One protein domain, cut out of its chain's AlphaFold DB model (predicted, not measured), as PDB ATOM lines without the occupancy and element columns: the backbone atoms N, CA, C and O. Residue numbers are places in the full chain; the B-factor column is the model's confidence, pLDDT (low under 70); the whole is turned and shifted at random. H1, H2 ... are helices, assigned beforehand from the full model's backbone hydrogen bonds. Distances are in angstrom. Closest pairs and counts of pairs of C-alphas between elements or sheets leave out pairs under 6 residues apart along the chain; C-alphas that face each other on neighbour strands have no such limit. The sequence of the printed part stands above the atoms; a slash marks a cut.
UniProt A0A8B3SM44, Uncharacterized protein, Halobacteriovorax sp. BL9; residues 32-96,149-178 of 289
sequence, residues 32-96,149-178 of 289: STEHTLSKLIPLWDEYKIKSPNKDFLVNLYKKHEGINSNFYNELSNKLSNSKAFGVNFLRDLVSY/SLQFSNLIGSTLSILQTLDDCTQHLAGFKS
ATOM      1  N   SER A  32       4.774 -56.377 -38.048       76.69
ATOM      2  CA  SER A  32       3.619 -56.659 -37.195       76.69
ATOM      3  C   SER A  32       2.940 -55.363 -36.739       76.69
ATOM      4  O   SER A  32       3.574 -54.308 -36.611       76.69
ATOM      5  N   THR A  33       1.640 -55.441 -36.443       78.38
ATOM      6  CA  THR A  33       0.889 -54.316 -35.864       78.38
ATOM      7  C   THR A  33       1.521 -53.840 -34.559       78.38
ATOM      8  O   THR A  33       1.602 -52.640 -34.320       78.38
ATOM      9  N   GLU A  34       2.006 -54.770 -33.734       83.31
ATOM     10  CA  GLU A  34       2.753 -54.478 -32.507       83.31
ATOM     11  C   GLU A  34       3.983 -53.623 -32.770       83.31
ATOM     12  O   GLU A  34       4.112 -52.528 -32.221       83.31
ATOM     13  N   HIS A  35       4.854 -54.100 -33.659       79.44
ATOM     14  CA  HIS A  35       6.090 -53.416 -34.004       79.44
ATOM     15  C   HIS A  35       5.797 -52.020 -34.544       79.44
ATOM     16  O   HIS A  35       6.348 -51.039 -34.048       79.44
ATOM     17  N   THR A  36       4.859 -51.927 -35.485       79.88
ATOM     18  CA  THR A  36       4.418 -50.666 -36.091       79.88
ATOM     19  C   THR A  36       3.948 -49.678 -35.025       79.88
ATOM     20  O   THR A  36       4.500 -48.585 -34.892       79.88
ATOM     21  N   LEU A  37       2.980 -50.071 -34.195       84.25
ATOM     22  CA  LEU A  37       2.429 -49.204 -33.155       84.25
ATOM     23  C   LEU A  37       3.487 -48.795 -32.119       84.25
ATOM     24  O   LEU A  37       3.477 -47.648 -31.676       84.25
ATOM     25  N   SER A  38       4.427 -49.685 -31.773       84.75
ATOM     26  CA  SER A  38       5.473 -49.408 -30.774       84.75
ATOM     27  C   SER A  38       6.398 -48.263 -31.186       84.75
ATOM     28  O   SER A  38       6.966 -47.585 -30.331       84.75
ATOM     29  N   LYS A  39       6.547 -48.045 -32.497       82.75
ATOM     30  CA  LYS A  39       7.358 -46.968 -33.072       82.75
ATOM     31  C   LYS A  39       6.535 -45.721 -33.342       82.75
ATOM     32  O   LYS A  39       7.014 -44.616 -33.109       82.75
ATOM     33  N   LEU A  40       5.304 -45.892 -33.820       82.06
ATOM     34  CA  LEU A  40       4.475 -44.770 -34.246       82.06
ATOM     35  C   LEU A  40       3.863 -43.993 -33.091       82.06
ATOM     36  O   LEU A  40       3.858 -42.766 -33.131       82.06
ATOM     37  N   ILE A  41       3.373 -44.680 -32.058       87.06
ATOM     38  CA  ILE A  41       2.681 -44.014 -30.952       87.06
ATOM     39  C   ILE A  41       3.586 -42.997 -30.228       87.06
ATOM     40  O   ILE A  41       3.130 -41.867 -30.035       87.06
ATOM     41  N   PRO A  42       4.855 -43.313 -29.885       87.69
ATOM     42  CA  PRO A  42       5.763 -42.327 -29.296       87.69
ATOM     43  C   PRO A  42       5.972 -41.089 -30.174       87.69
ATOM     44  O   PRO A  42       5.947 -39.972 -29.667       87.69
ATOM     45  N   LEU A  43       6.109 -41.268 -31.492       80.50
ATOM     46  CA  LEU A  43       6.270 -40.155 -32.433       80.50
ATOM     47  C   LEU A  43       5.000 -39.304 -32.529       80.50
ATOM     48  O   LEU A  43       5.072 -38.079 -32.554       80.50
ATOM     49  N   TRP A  44       3.820 -39.927 -32.560       85.31
ATOM     50  CA  TRP A  44       2.559 -39.184 -32.548       85.31
ATOM     51  C   TRP A  44       2.423 -38.306 -31.307       85.31
ATOM     52  O   TRP A  44       1.948 -37.177 -31.422       85.31
ATOM     53  N   ASP A  45       2.874 -38.797 -30.152       88.56
ATOM     54  CA  ASP A  45       2.890 -38.027 -28.912       88.56
ATOM     55  C   ASP A  45       3.928 -36.894 -28.940       88.56
ATOM     56  O   ASP A  45       3.585 -35.737 -28.690       88.56
ATOM     57  N   GLU A  46       5.175 -37.203 -29.315       86.25
ATOM     58  CA  GLU A  46       6.287 -36.246 -29.394       86.25
ATOM     59  C   GLU A  46       5.953 -35.060 -30.309       86.25
ATOM     60  O   GLU A  46       6.073 -33.896 -29.915       86.25
ATOM     61  N   TYR A  47       5.456 -35.353 -31.513       79.62
ATOM     62  CA  TYR A  47       5.109 -34.351 -32.522       79.62
ATOM     63  C   TYR A  47       3.677 -33.819 -32.386       79.62
ATOM     64  O   TYR A  47       3.252 -32.988 -33.190       79.62
ATOM     65  N   LYS A  48       2.927 -34.261 -31.366       83.81
ATOM     66  CA  LYS A  48       1.546 -33.830 -31.079       83.81
ATOM     67  C   LYS A  48       0.621 -33.963 -32.296       83.81
ATOM     68  O   LYS A  48      -0.165 -33.059 -32.598       83.81
ATOM     69  N   ILE A  49       0.724 -35.085 -33.005       77.31
ATOM     70  CA  ILE A  49      -0.058 -35.375 -34.209       77.31
ATOM     71  C   ILE A  49      -1.509 -35.651 -33.803       77.31
ATOM     72  O   ILE A  49      -1.830 -36.722 -33.293       77.31
ATOM     73  N   LYS A  50      -2.400 -34.686 -34.056       77.56
ATOM     74  CA  LYS A  50      -3.803 -34.760 -33.630       77.56
ATOM     75  C   LYS A  50      -4.661 -35.561 -34.602       77.56
ATOM     76  O   LYS A  50      -4.806 -35.202 -35.770       77.56
ATOM     77  N   SER A  51      -5.290 -36.613 -34.095       81.88
ATOM     78  CA  SER A  51      -6.363 -37.353 -34.764       81.88
ATOM     79  C   SER A  51      -7.130 -38.126 -33.697       81.88
ATOM     80  O   SER A  51      -6.479 -38.757 -32.869       81.88
ATOM     81  N   PRO A  52      -8.475 -38.185 -33.728       81.88
ATOM     82  CA  PRO A  52      -9.252 -38.909 -32.718       81.88
ATOM     83  C   PRO A  52      -8.784 -40.354 -32.479       81.88
ATOM     84  O   PRO A  52      -8.842 -40.851 -31.355       81.88
ATOM     85  N   ASN A  53      -8.290 -41.028 -33.522       84.88
ATOM     86  CA  ASN A  53      -7.728 -42.371 -33.396       84.88
ATOM     87  C   ASN A  53      -6.335 -42.375 -32.772       84.88
ATOM     88  O   ASN A  53      -6.062 -43.189 -31.894       84.88
ATOM     89  N   LYS A  54      -5.455 -41.483 -33.241       87.00
ATOM     90  CA  LYS A  54      -4.072 -41.385 -32.761       87.00
ATOM     91  C   LYS A  54      -4.058 -40.956 -31.297       87.00
ATOM     92  O   LYS A  54      -3.388 -41.594 -30.498       87.00
ATOM     93  N   ASP A  55      -4.898 -39.992 -30.925       90.50
ATOM     94  CA  ASP A  55      -5.088 -39.538 -29.545       90.50
ATOM     95  C   ASP A  55      -5.566 -40.690 -28.649       90.50
ATOM     96  O   ASP A  55      -5.053 -40.882 -27.547       90.50
ATOM     97  N   PHE A  56      -6.519 -41.504 -29.126       93.25
ATOM     98  CA  PHE A  56      -6.945 -42.708 -28.412       93.25
ATOM     99  C   PHE A  56      -5.779 -43.684 -28.206       93.25
ATOM    100  O   PHE A  56      -5.572 -44.137 -27.084       93.25
ATOM    101  N   LEU A  57      -5.002 -43.980 -29.253       92.31
ATOM    102  CA  LEU A  57      -3.872 -44.912 -29.176       92.31
ATOM    103  C   LEU A  57      -2.740 -44.390 -28.279       92.31
ATOM    104  O   LEU A  57      -2.195 -45.166 -27.500       92.31
ATOM    105  N   VAL A  58      -2.425 -43.093 -28.329       93.88
ATOM    106  CA  VAL A  58      -1.440 -42.439 -27.449       93.88
ATOM    107  C   VAL A  58      -1.882 -42.516 -25.991       93.88
ATOM    108  O   VAL A  58      -1.105 -42.926 -25.130       93.88
ATOM    109  N   ASN A  59      -3.140 -42.177 -25.698       96.00
ATOM    110  CA  ASN A  59      -3.675 -42.264 -24.339       96.00
ATOM    111  C   ASN A  59      -3.693 -43.706 -23.833       96.00
ATOM    112  O   ASN A  59      -3.344 -43.962 -22.682       96.00
ATOM    113  N   LEU A  60      -4.065 -44.648 -24.701       96.19
ATOM    114  CA  LEU A  60      -4.086 -46.065 -24.374       96.19
ATOM    115  C   LEU A  60      -2.679 -46.599 -24.081       96.19
ATOM    116  O   LEU A  60      -2.483 -47.309 -23.099       96.19
ATOM    117  N   TYR A  61      -1.696 -46.216 -24.891       95.75
ATOM    118  CA  TYR A  61      -0.292 -46.576 -24.703       95.75
ATOM    119  C   TYR A  61       0.265 -46.021 -23.391       95.75
ATOM    120  O   TYR A  61       0.887 -46.760 -22.635       95.75
ATOM    121  N   LYS A  62      -0.012 -44.750 -23.068       96.06
ATOM    122  CA  LYS A  62       0.386 -44.140 -21.786       96.06
ATOM    123  C   LYS A  62      -0.261 -44.832 -20.592       96.06
ATOM    124  O   LYS A  62       0.418 -45.106 -19.611       96.06
ATOM    125  N   LYS A  63      -1.562 -45.128 -20.682       97.69
ATOM    126  CA  LYS A  63      -2.333 -45.796 -19.624       97.69
ATOM    127  C   LYS A  63      -1.748 -47.158 -19.250       97.69
ATOM    128  O   LYS A  63      -1.776 -47.518 -18.080       97.69
ATOM    129  N   HIS A  64      -1.261 -47.902 -20.238       96.94
ATOM    130  CA  HIS A  64      -0.730 -49.253 -20.048       96.94
ATOM    131  C   HIS A  64       0.799 -49.308 -20.051       96.94
ATOM    132  O   HIS A  64       1.344 -50.404 -20.104       96.94
ATOM    133  N   GLU A  65       1.482 -48.160 -20.003       94.62
ATOM    134  CA  GLU A  65       2.951 -48.051 -20.026       94.62
ATOM    135  C   GLU A  65       3.606 -48.791 -21.209       94.62
ATOM    136  O   GLU A  65       4.691 -49.360 -21.100       94.62
ATOM    137  N   GLY A  66       2.939 -48.790 -22.367       92.62
ATOM    138  CA  GLY A  66       3.420 -49.433 -23.585       92.62
ATOM    139  C   GLY A  66       2.382 -50.313 -24.279       92.62
ATOM    140  O   GLY A  66       1.177 -50.219 -24.038       92.62
ATOM    141  N   ILE A  67       2.870 -51.176 -25.175       92.38
ATOM    142  CA  ILE A  67       2.061 -52.198 -25.847       92.38
ATOM    143  C   ILE A  67       2.216 -53.512 -25.086       92.38
ATOM    144  O   ILE A  67       3.301 -54.077 -25.015       92.38
ATOM    145  N   ASN A  68       1.121 -53.979 -24.497       93.81
ATOM    146  CA  ASN A  68       1.030 -55.232 -23.755       93.81
ATOM    147  C   ASN A  68      -0.378 -55.832 -23.898       93.81
ATOM    148  O   ASN A  68      -1.225 -55.321 -24.634       93.81
ATOM    149  N   SER A  69      -0.656 -56.920 -23.181       94.38
ATOM    150  CA  SER A  69      -1.958 -57.594 -23.229       94.38
ATOM    151  C   SER A  69      -3.133 -56.673 -22.871       94.38
ATOM    152  O   SER A  69      -4.174 -56.737 -23.523       94.38
ATOM    153  N   ASN A  70      -2.976 -55.771 -21.899       96.56
ATOM    154  CA  ASN A  70      -4.036 -54.843 -21.499       96.56
ATOM    155  C   ASN A  70      -4.313 -53.790 -22.579       96.56
ATOM    156  O   ASN A  70      -5.480 -53.520 -22.879       96.56
ATOM    157  N   PHE A  71      -3.260 -53.270 -23.220       96.00
ATOM    158  CA  PHE A  71      -3.383 -52.414 -24.402       96.00
ATOM    159  C   PHE A  71      -4.199 -53.112 -25.499       96.00
ATOM    160  O   PHE A  71      -5.167 -52.546 -26.009       96.00
ATOM    161  N   TYR A  72      -3.866 -54.366 -25.826       94.12
ATOM    162  CA  TYR A  72      -4.568 -55.117 -26.868       94.12
ATOM    163  C   TYR A  72      -6.014 -55.440 -26.527       94.12
ATOM    164  O   TYR A  72      -6.876 -55.338 -27.399       94.12
ATOM    165  N   ASN A  73      -6.300 -55.792 -25.276       95.62
ATOM    166  CA  ASN A  73      -7.660 -56.078 -24.836       95.62
ATOM    167  C   ASN A  73      -8.563 -54.851 -25.014       95.62
ATOM    168  O   ASN A  73      -9.660 -54.945 -25.561       95.62
ATOM    169  N   GLU A  74      -8.092 -53.672 -24.609       96.25
ATOM    170  CA  GLU A  74      -8.863 -52.436 -24.734       96.25
ATOM    171  C   GLU A  74      -8.943 -51.931 -26.183       96.25
ATOM    172  O   GLU A  74     -10.007 -51.477 -26.615       96.25
ATOM    173  N   LEU A  75      -7.875 -52.088 -26.971       93.56
ATOM    174  CA  LEU A  75      -7.906 -51.827 -28.411       93.56
ATOM    175  C   LEU A  75      -8.917 -52.739 -29.122       93.56
ATOM    176  O   LEU A  75      -9.734 -52.257 -29.903       93.56
ATOM    177  N   SER A  76      -8.914 -54.038 -28.820       92.81
ATOM    178  CA  SER A  76      -9.853 -55.015 -29.386       92.81
ATOM    179  C   SER A  76     -11.301 -54.702 -29.003       92.81
ATOM    180  O   SER A  76     -12.195 -54.707 -29.856       92.81
ATOM    181  N   ASN A  77     -11.529 -54.300 -27.748       95.12
ATOM    182  CA  ASN A  77     -12.829 -53.808 -27.297       95.12
ATOM    183  C   ASN A  77     -13.259 -52.562 -28.081       95.12
ATOM    184  O   ASN A  77     -14.417 -52.456 -28.488       95.12
ATOM    185  N   LYS A  78     -12.348 -51.616 -28.338       94.00
ATOM    186  CA  LYS A  78     -12.655 -50.420 -29.134       94.00
ATOM    187  C   LYS A  78     -12.996 -50.769 -30.585       94.00
ATOM    188  O   LYS A  78     -13.971 -50.231 -31.110       94.00
ATOM    189  N   LEU A  79     -12.232 -51.670 -31.206       90.81
ATOM    190  CA  LEU A  79     -12.454 -52.144 -32.576       90.81
ATOM    191  C   LEU A  79     -13.810 -52.840 -32.724       90.81
ATOM    192  O   LEU A  79     -14.550 -52.548 -33.661       90.81
ATOM    193  N   SER A  80     -14.164 -53.692 -31.762       93.06
ATOM    194  CA  SER A  80     -15.436 -54.425 -31.746       93.06
ATOM    195  C   SER A  80     -16.647 -53.505 -31.554       93.06
ATOM    196  O   SER A  80     -17.696 -53.726 -32.152       93.06
ATOM    197  N   ASN A  81     -16.501 -52.441 -30.757       95.50
ATOM    198  CA  ASN A  81     -17.608 -51.551 -30.390       95.50
ATOM    199  C   ASN A  81     -17.750 -50.309 -31.284       95.50
ATOM    200  O   ASN A  81     -18.703 -49.545 -31.140       95.50
ATOM    201  N   SER A  82     -16.811 -50.060 -32.201       94.25
ATOM    202  CA  SER A  82     -16.858 -48.892 -33.079       94.25
ATOM    203  C   SER A  82     -16.358 -49.219 -34.480       94.25
ATOM    204  O   SER A  82     -15.170 -49.135 -34.782       94.25
ATOM    205  N   LYS A  83     -17.303 -49.497 -35.384       90.50
ATOM    206  CA  LYS A  83     -17.013 -49.714 -36.809       90.50
ATOM    207  C   LYS A  83     -16.259 -48.536 -37.435       90.50
ATOM    208  O   LYS A  83     -15.335 -48.751 -38.209       90.50
ATOM    209  N   ALA A  84     -16.631 -47.300 -37.091       87.75
ATOM    210  CA  ALA A  84     -15.961 -46.101 -37.598       87.75
ATOM    211  C   ALA A  84     -14.500 -46.020 -37.132       87.75
ATOM    212  O   ALA A  84     -13.617 -45.736 -37.940       87.75
ATOM    213  N   PHE A  85     -14.237 -46.320 -35.854       88.62
ATOM    214  CA  PHE A  85     -12.869 -46.436 -35.355       88.62
ATOM    215  C   PHE A  85     -12.125 -47.553 -36.083       88.62
ATOM    216  O   PHE A  85     -11.046 -47.298 -36.583       88.62
ATOM    217  N   GLY A  86     -12.717 -48.743 -36.229       83.56
ATOM    218  CA  GLY A  86     -12.103 -49.863 -36.947       83.56
ATOM    219  C   GLY A  86     -11.716 -49.525 -38.386       83.56
ATOM    220  O   GLY A  86     -10.583 -49.766 -38.780       83.56
ATOM    221  N   VAL A  87     -12.609 -48.897 -39.155       77.19
ATOM    222  CA  VAL A  87     -12.310 -48.467 -40.533       77.19
ATOM    223  C   VAL A  87     -11.175 -47.446 -40.566       77.19
ATOM    224  O   VAL A  87     -10.267 -47.570 -41.383       77.19
ATOM    225  N   ASN A  88     -11.200 -46.448 -39.683       78.25
ATOM    226  CA  ASN A  88     -10.163 -45.421 -39.670       78.25
ATOM    227  C   ASN A  88      -8.828 -45.959 -39.112       78.25
ATOM    228  O   ASN A  88      -7.785 -45.615 -39.640       78.25
ATOM    229  N   PHE A  89      -8.851 -46.839 -38.110       79.12
ATOM    230  CA  PHE A  89      -7.682 -47.532 -37.562       79.12
ATOM    231  C   PHE A  89      -7.030 -48.423 -38.613       79.12
ATOM    232  O   PHE A  89      -5.818 -48.382 -38.787       79.12
ATOM    233  N   LEU A  90      -7.840 -49.180 -39.364       70.62
ATOM    234  CA  LEU A  90      -7.354 -49.904 -40.528       70.62
ATOM    235  C   LEU A  90      -6.790 -48.919 -41.545       70.62
ATOM    236  O   LEU A  90      -5.691 -49.128 -42.000       70.62
ATOM    237  N   ARG A  91      -7.435 -47.801 -41.872       68.88
ATOM    238  CA  ARG A  91      -6.842 -46.834 -42.811       68.88
ATOM    239  C   ARG A  91      -5.471 -46.307 -42.352       68.88
ATOM    240  O   ARG A  91      -4.567 -46.222 -43.181       68.88
ATOM    241  N   ASP A  92      -5.335 -46.007 -41.062       69.31
ATOM    242  CA  ASP A  92      -4.118 -45.469 -40.442       69.31
ATOM    243  C   ASP A  92      -2.995 -46.532 -40.334       69.31
ATOM    244  O   ASP A  92      -1.818 -46.187 -40.343       69.31
ATOM    245  N   LEU A  93      -3.335 -47.828 -40.253       67.38
ATOM    246  CA  LEU A  93      -2.367 -48.936 -40.163       67.38
ATOM    247  C   LEU A  93      -2.185 -49.749 -41.442       67.38
ATOM    248  O   LEU A  93      -1.197 -50.452 -41.574       67.38
ATOM    249  N   VAL A  94      -3.154 -49.718 -42.346       57.41
ATOM    250  CA  VAL A  94      -3.334 -50.614 -43.503       57.41
ATOM    251  C   VAL A  94      -3.234 -49.820 -44.806       57.41
ATOM    252  O   VAL A  94      -3.569 -50.307 -45.879       57.41
ATOM    253  N   SER A  95      -2.668 -48.611 -44.779       52.66
ATOM    254  CA  SER A  95      -2.217 -47.943 -46.012       52.66
ATOM    255  C   SER A  95      -1.185 -48.791 -46.793       52.66
ATOM    256  O   SER A  95      -0.942 -48.530 -47.965       52.66
ATOM    257  N   TYR A  96      -0.680 -49.879 -46.192       50.50
ATOM    258  CA  TYR A  96       0.036 -50.994 -46.826       50.50
ATOM    259  C   TYR A  96      -0.796 -51.888 -47.769       50.50
ATOM    260  O   TYR A  96      -0.265 -52.867 -48.289       50.50
ATOM    261  N   SER A 149      13.135 -61.507 -36.560       78.69
ATOM    262  CA  SER A 149      13.937 -61.585 -35.337       78.69
ATOM    263  C   SER A 149      15.207 -60.723 -35.389       78.69
ATOM    264  O   SER A 149      15.759 -60.363 -34.348       78.69
ATOM    265  N   LEU A 150      15.666 -60.340 -36.585       79.56
ATOM    266  CA  LEU A 150      16.907 -59.598 -36.774       79.56
ATOM    267  C   LEU A 150      16.711 -58.084 -36.653       79.56
ATOM    268  O   LEU A 150      15.737 -57.494 -37.124       79.56
ATOM    269  N   GLN A 151      17.719 -57.420 -36.083       80.75
ATOM    270  CA  GLN A 151      17.725 -55.967 -35.898       80.75
ATOM    271  C   GLN A 151      17.558 -55.199 -37.217       80.75
ATOM    272  O   GLN A 151      16.850 -54.196 -37.253       80.75
ATOM    273  N   PHE A 152      18.180 -55.661 -38.305       79.75
ATOM    274  CA  PHE A 152      18.099 -54.985 -39.601       79.75
ATOM    275  C   PHE A 152      16.673 -54.980 -40.169       79.75
ATOM    276  O   PHE A 152      16.170 -53.931 -40.567       79.75
ATOM    277  N   SER A 153      15.979 -56.115 -40.111       77.06
ATOM    278  CA  SER A 153      14.566 -56.225 -40.488       77.06
ATOM    279  C   SER A 153      13.696 -55.290 -39.650       77.06
ATOM    280  O   SER A 153      12.838 -54.585 -40.178       77.06
ATOM    281  N   ASN A 154      13.974 -55.207 -38.347       71.44
ATOM    282  CA  ASN A 154      13.284 -54.285 -37.450       71.44
ATOM    283  C   ASN A 154      13.518 -52.815 -37.829       71.44
ATOM    284  O   ASN A 154      12.594 -52.003 -37.719       71.44
ATOM    285  N   LEU A 155      14.716 -52.461 -38.304       78.75
ATOM    286  CA  LEU A 155      15.031 -51.117 -38.795       78.75
ATOM    287  C   LEU A 155      14.307 -50.798 -40.108       78.75
ATOM    288  O   LEU A 155      13.763 -49.699 -40.230       78.75
ATOM    289  N   ILE A 156      14.231 -51.748 -41.048       80.69
ATOM    290  CA  ILE A 156      13.442 -51.597 -42.283       80.69
ATOM    291  C   ILE A 156      11.975 -51.346 -41.928       80.69
ATOM    292  O   ILE A 156      11.427 -50.309 -42.295       80.69
ATOM    293  N   GLY A 157      11.360 -52.233 -41.140       73.06
ATOM    294  CA  GLY A 157       9.960 -52.088 -40.737       73.06
ATOM    295  C   GLY A 157       9.682 -50.776 -39.994       73.06
ATOM    296  O   GLY A 157       8.667 -50.123 -40.243       73.06
ATOM    297  N   SER A 158      10.609 -50.341 -39.133       71.62
ATOM    298  CA  SER A 158      10.498 -49.051 -38.434       71.62
ATOM    299  C   SER A 158      10.560 -47.867 -39.402       71.62
ATOM    300  O   SER A 158       9.731 -46.967 -39.319       71.62
ATOM    301  N   THR A 159      11.510 -47.876 -40.338       78.81
ATOM    302  CA  THR A 159      11.700 -46.789 -41.312       78.81
ATOM    303  C   THR A 159      10.472 -46.626 -42.198       78.81
ATOM    304  O   THR A 159       9.975 -45.512 -42.357       78.81
ATOM    305  N   LEU A 160       9.936 -47.738 -42.715       76.19
ATOM    306  CA  LEU A 160       8.731 -47.730 -43.546       76.19
ATOM    307  C   LEU A 160       7.520 -47.176 -42.782       76.19
ATOM    308  O   LEU A 160       6.811 -46.315 -43.300       76.19
ATOM    309  N   SER A 161       7.351 -47.586 -41.520       69.88
ATOM    310  CA  SER A 161       6.283 -47.080 -40.649       69.88
ATOM    311  C   SER A 161       6.387 -45.564 -40.436       69.88
ATOM    312  O   SER A 161       5.397 -44.838 -40.554       69.88
ATOM    313  N   ILE A 162       7.592 -45.066 -40.139       70.50
ATOM    314  CA  ILE A 162       7.841 -43.641 -39.889       70.50
ATOM    315  C   ILE A 162       7.565 -42.809 -41.142       70.50
ATOM    316  O   ILE A 162       6.839 -41.818 -41.059       70.50
ATOM    317  N   LEU A 163       8.105 -43.215 -42.296       72.44
ATOM    318  CA  LEU A 163       7.917 -42.502 -43.565       72.44
ATOM    319  C   LEU A 163       6.434 -42.335 -43.911       72.44
ATOM    320  O   LEU A 163       6.015 -41.261 -44.333       72.44
ATOM    321  N   GLN A 164       5.630 -43.366 -43.662       66.12
ATOM    322  CA  GLN A 164       4.186 -43.319 -43.866       66.12
ATOM    323  C   GLN A 164       3.492 -42.343 -42.908       66.12
ATOM    324  O   GLN A 164       2.675 -41.530 -43.334       66.12
ATOM    325  N   THR A 165       3.844 -42.371 -41.616       64.75
ATOM    326  CA  THR A 165       3.300 -41.405 -40.648       64.75
ATOM    327  C   THR A 165       3.613 -39.972 -41.056       64.75
ATOM    328  O   THR A 165       2.756 -39.098 -40.912       64.75
ATOM    329  N   LEU A 166       4.815 -39.725 -41.575       66.12
ATOM    330  CA  LEU A 166       5.196 -38.409 -42.068       66.12
ATOM    331  C   LEU A 166       4.364 -38.001 -43.293       66.12
ATOM    332  O   LEU A 166       3.891 -36.865 -43.320       66.12
ATOM    333  N   ASP A 167       4.099 -38.907 -44.243       65.31
ATOM    334  CA  ASP A 167       3.214 -38.607 -45.381       65.31
ATOM    335  C   ASP A 167       1.798 -38.223 -44.921       65.31
ATOM    336  O   ASP A 167       1.280 -37.168 -45.300       65.31
ATOM    337  N   ASP A 168       1.204 -38.998 -44.012       61.12
ATOM    338  CA  ASP A 168      -0.120 -38.697 -43.457       61.12
ATOM    339  C   ASP A 168      -0.160 -37.352 -42.718       61.12
ATOM    340  O   ASP A 168      -1.160 -36.632 -42.762       61.12
ATOM    341  N   CYS A 169       0.926 -36.963 -42.049       56.16
ATOM    342  CA  CYS A 169       1.001 -35.655 -41.397       56.16
ATOM    343  C   CYS A 169       1.065 -34.507 -42.409       56.16
ATOM    344  O   CYS A 169       0.437 -33.468 -42.191       56.16
ATOM    345  N   THR A 170       1.759 -34.688 -43.537       54.41
ATOM    346  CA  THR A 170       1.793 -33.677 -44.608       54.41
ATOM    347  C   THR A 170       0.438 -33.512 -45.299       54.41
ATOM    348  O   THR A 170       0.058 -32.384 -45.624       54.41
ATOM    349  N   GLN A 171      -0.352 -34.587 -45.406       56.12
ATOM    350  CA  GLN A 171      -1.738 -34.524 -45.883       56.12
ATOM    351  C   GLN A 171      -2.604 -33.616 -45.003       56.12
ATOM    352  O   GLN A 171      -3.366 -32.800 -45.519       56.12
ATOM    353  N   HIS A 172      -2.467 -33.717 -43.679       50.31
ATOM    354  CA  HIS A 172      -3.249 -32.911 -42.740       50.31
ATOM    355  C   HIS A 172      -2.836 -31.434 -42.697       50.31
ATOM    356  O   HIS A 172      -3.673 -30.588 -42.391       50.31
ATOM    357  N   LEU A 173      -1.575 -31.118 -43.006       50.16
ATOM    358  CA  LEU A 173      -1.060 -29.746 -42.970       50.16
ATOM    359  C   LEU A 173      -1.211 -29.000 -44.302       50.16
ATOM    360  O   LEU A 173      -1.387 -27.785 -44.286       50.16
ATOM    361  N   ALA A 174      -1.155 -29.701 -45.440       51.34
ATOM    362  CA  ALA A 174      -1.120 -29.071 -46.762       51.34
ATOM    363  C   ALA A 174      -2.191 -29.577 -47.748       51.34
ATOM    364  O   ALA A 174      -2.293 -29.045 -48.848       51.34
ATOM    365  N   GLY A 175      -2.992 -30.591 -47.394       46.44
ATOM    366  CA  GLY A 175      -4.020 -31.151 -48.282       46.44
ATOM    367  C   GLY A 175      -3.475 -31.972 -49.460       46.44
ATOM    368  O   GLY A 175      -4.244 -32.355 -50.340       46.44
ATOM    369  N   PHE A 176      -2.172 -32.267 -49.486       46.31
ATOM    370  CA  PHE A 176      -1.530 -33.067 -50.530       46.31
ATOM    371  C   PHE A 176      -1.211 -34.473 -50.013       46.31
ATOM    372  O   PHE A 176      -0.503 -34.622 -49.023       46.31
ATOM    373  N   LYS A 177      -1.686 -35.510 -50.712       54.94
ATOM    374  CA  LYS A 177      -1.108 -36.861 -50.613       54.94
ATOM    375  C   LYS A 177       0.229 -36.861 -51.338       54.94
ATOM    376  O   LYS A 177       0.228 -36.629 -52.550       54.94
ATOM    377  N   SER A 178       1.345 -37.152 -50.663       60.56
ATOM    378  CA  SER A 178       2.587 -37.417 -51.384       60.56
ATOM    379  C   SER A 178       2.501 -38.817 -51.976       60.56
ATOM    380  O   SER A 178       2.927 -39.821 -51.404       60.56
TER     381      SER A 178
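What this domain is: This is residues 32 to 96 and 149 to 178 of the 289 residues of an uncharacterized protein of Halobacteriovorax sp. BL9 (UniProt A0A8B3SM44). What does the model look like? It is a compact cluster of crossing helices: H1 runs through the middle, with H2 across one side of it and the long H5 slanting across the other. H3 folds back past H2, and H4 turns off from H3 at a corner. What is it made of? The printed part has 95 residues with five named helices, H1 to H5 in chain order, and no named strand; its class is all helix. How large is it? It is compact and rounded, with a radius of gyration of the C-alphas of 13.4 A and spans of 35 by 33 by 24 A.

How they stand to each other: What does the first helix meet? H1, residues 33 to 46, touches H2, residues 52 to 63, with residues 41 to 45 alone; the closest C-alphas are those of Ile 41 and Val 58, 5.6 A apart, and the lines stand about perpendicular at 84 degrees. With residues 35 to 40 alone H1 touches H5, residues 151 to 174, the same way at a steep tilt of 49 degrees; the closest C-alphas are those of Thr 36 and Ser 161, 6.1 A apart. How do the other helices stand? H2, the hub, and H3, residues 69 to 81, form a helical hairpin at a shallow tilt of 28 degrees, and only just touch, with 3 pairs of C-alphas within 8 A, closest at Leu 60 and Phe 71, 6.4 A. H3 and H4, residues 83 to 93, touch only at the corner, closest at C-alphas 79 and 86, 4.9 A. H2 and H4 only just touch, with 3 pairs within 8 A, closest at C-alphas 53 and 89, 6.6 A. Are the helix backbones complete? Every O i to N i+4 pair is within hydrogen-bond range in H2, H3, H4 and H5, against 8 of 10 in H1.

Where its parts are: Where do the helices begin and end? H1 starts at C-alpha 33, (0.889, -54.316, -35.864), and measures 19.9 A from first to last C-alpha; H2 measures 16.3 A, H3 18.2 A and H4 15.0 A. Which is the longest? H5 measures 34.6 A and ends at C-alpha 174, (-1.120, -29.071, -46.762).

The domain as a whole: Is the printed part continuous? Residues 97 to 148 are not printed, and C-alphas 96 and 149 are 20.9 A apart across the cut. The links H1 to H2, H2 to H3 and H3 to H4 are tight. Where is confidence low? Residues 91 to 96, 161 and 164 to 178 have pLDDT under 70.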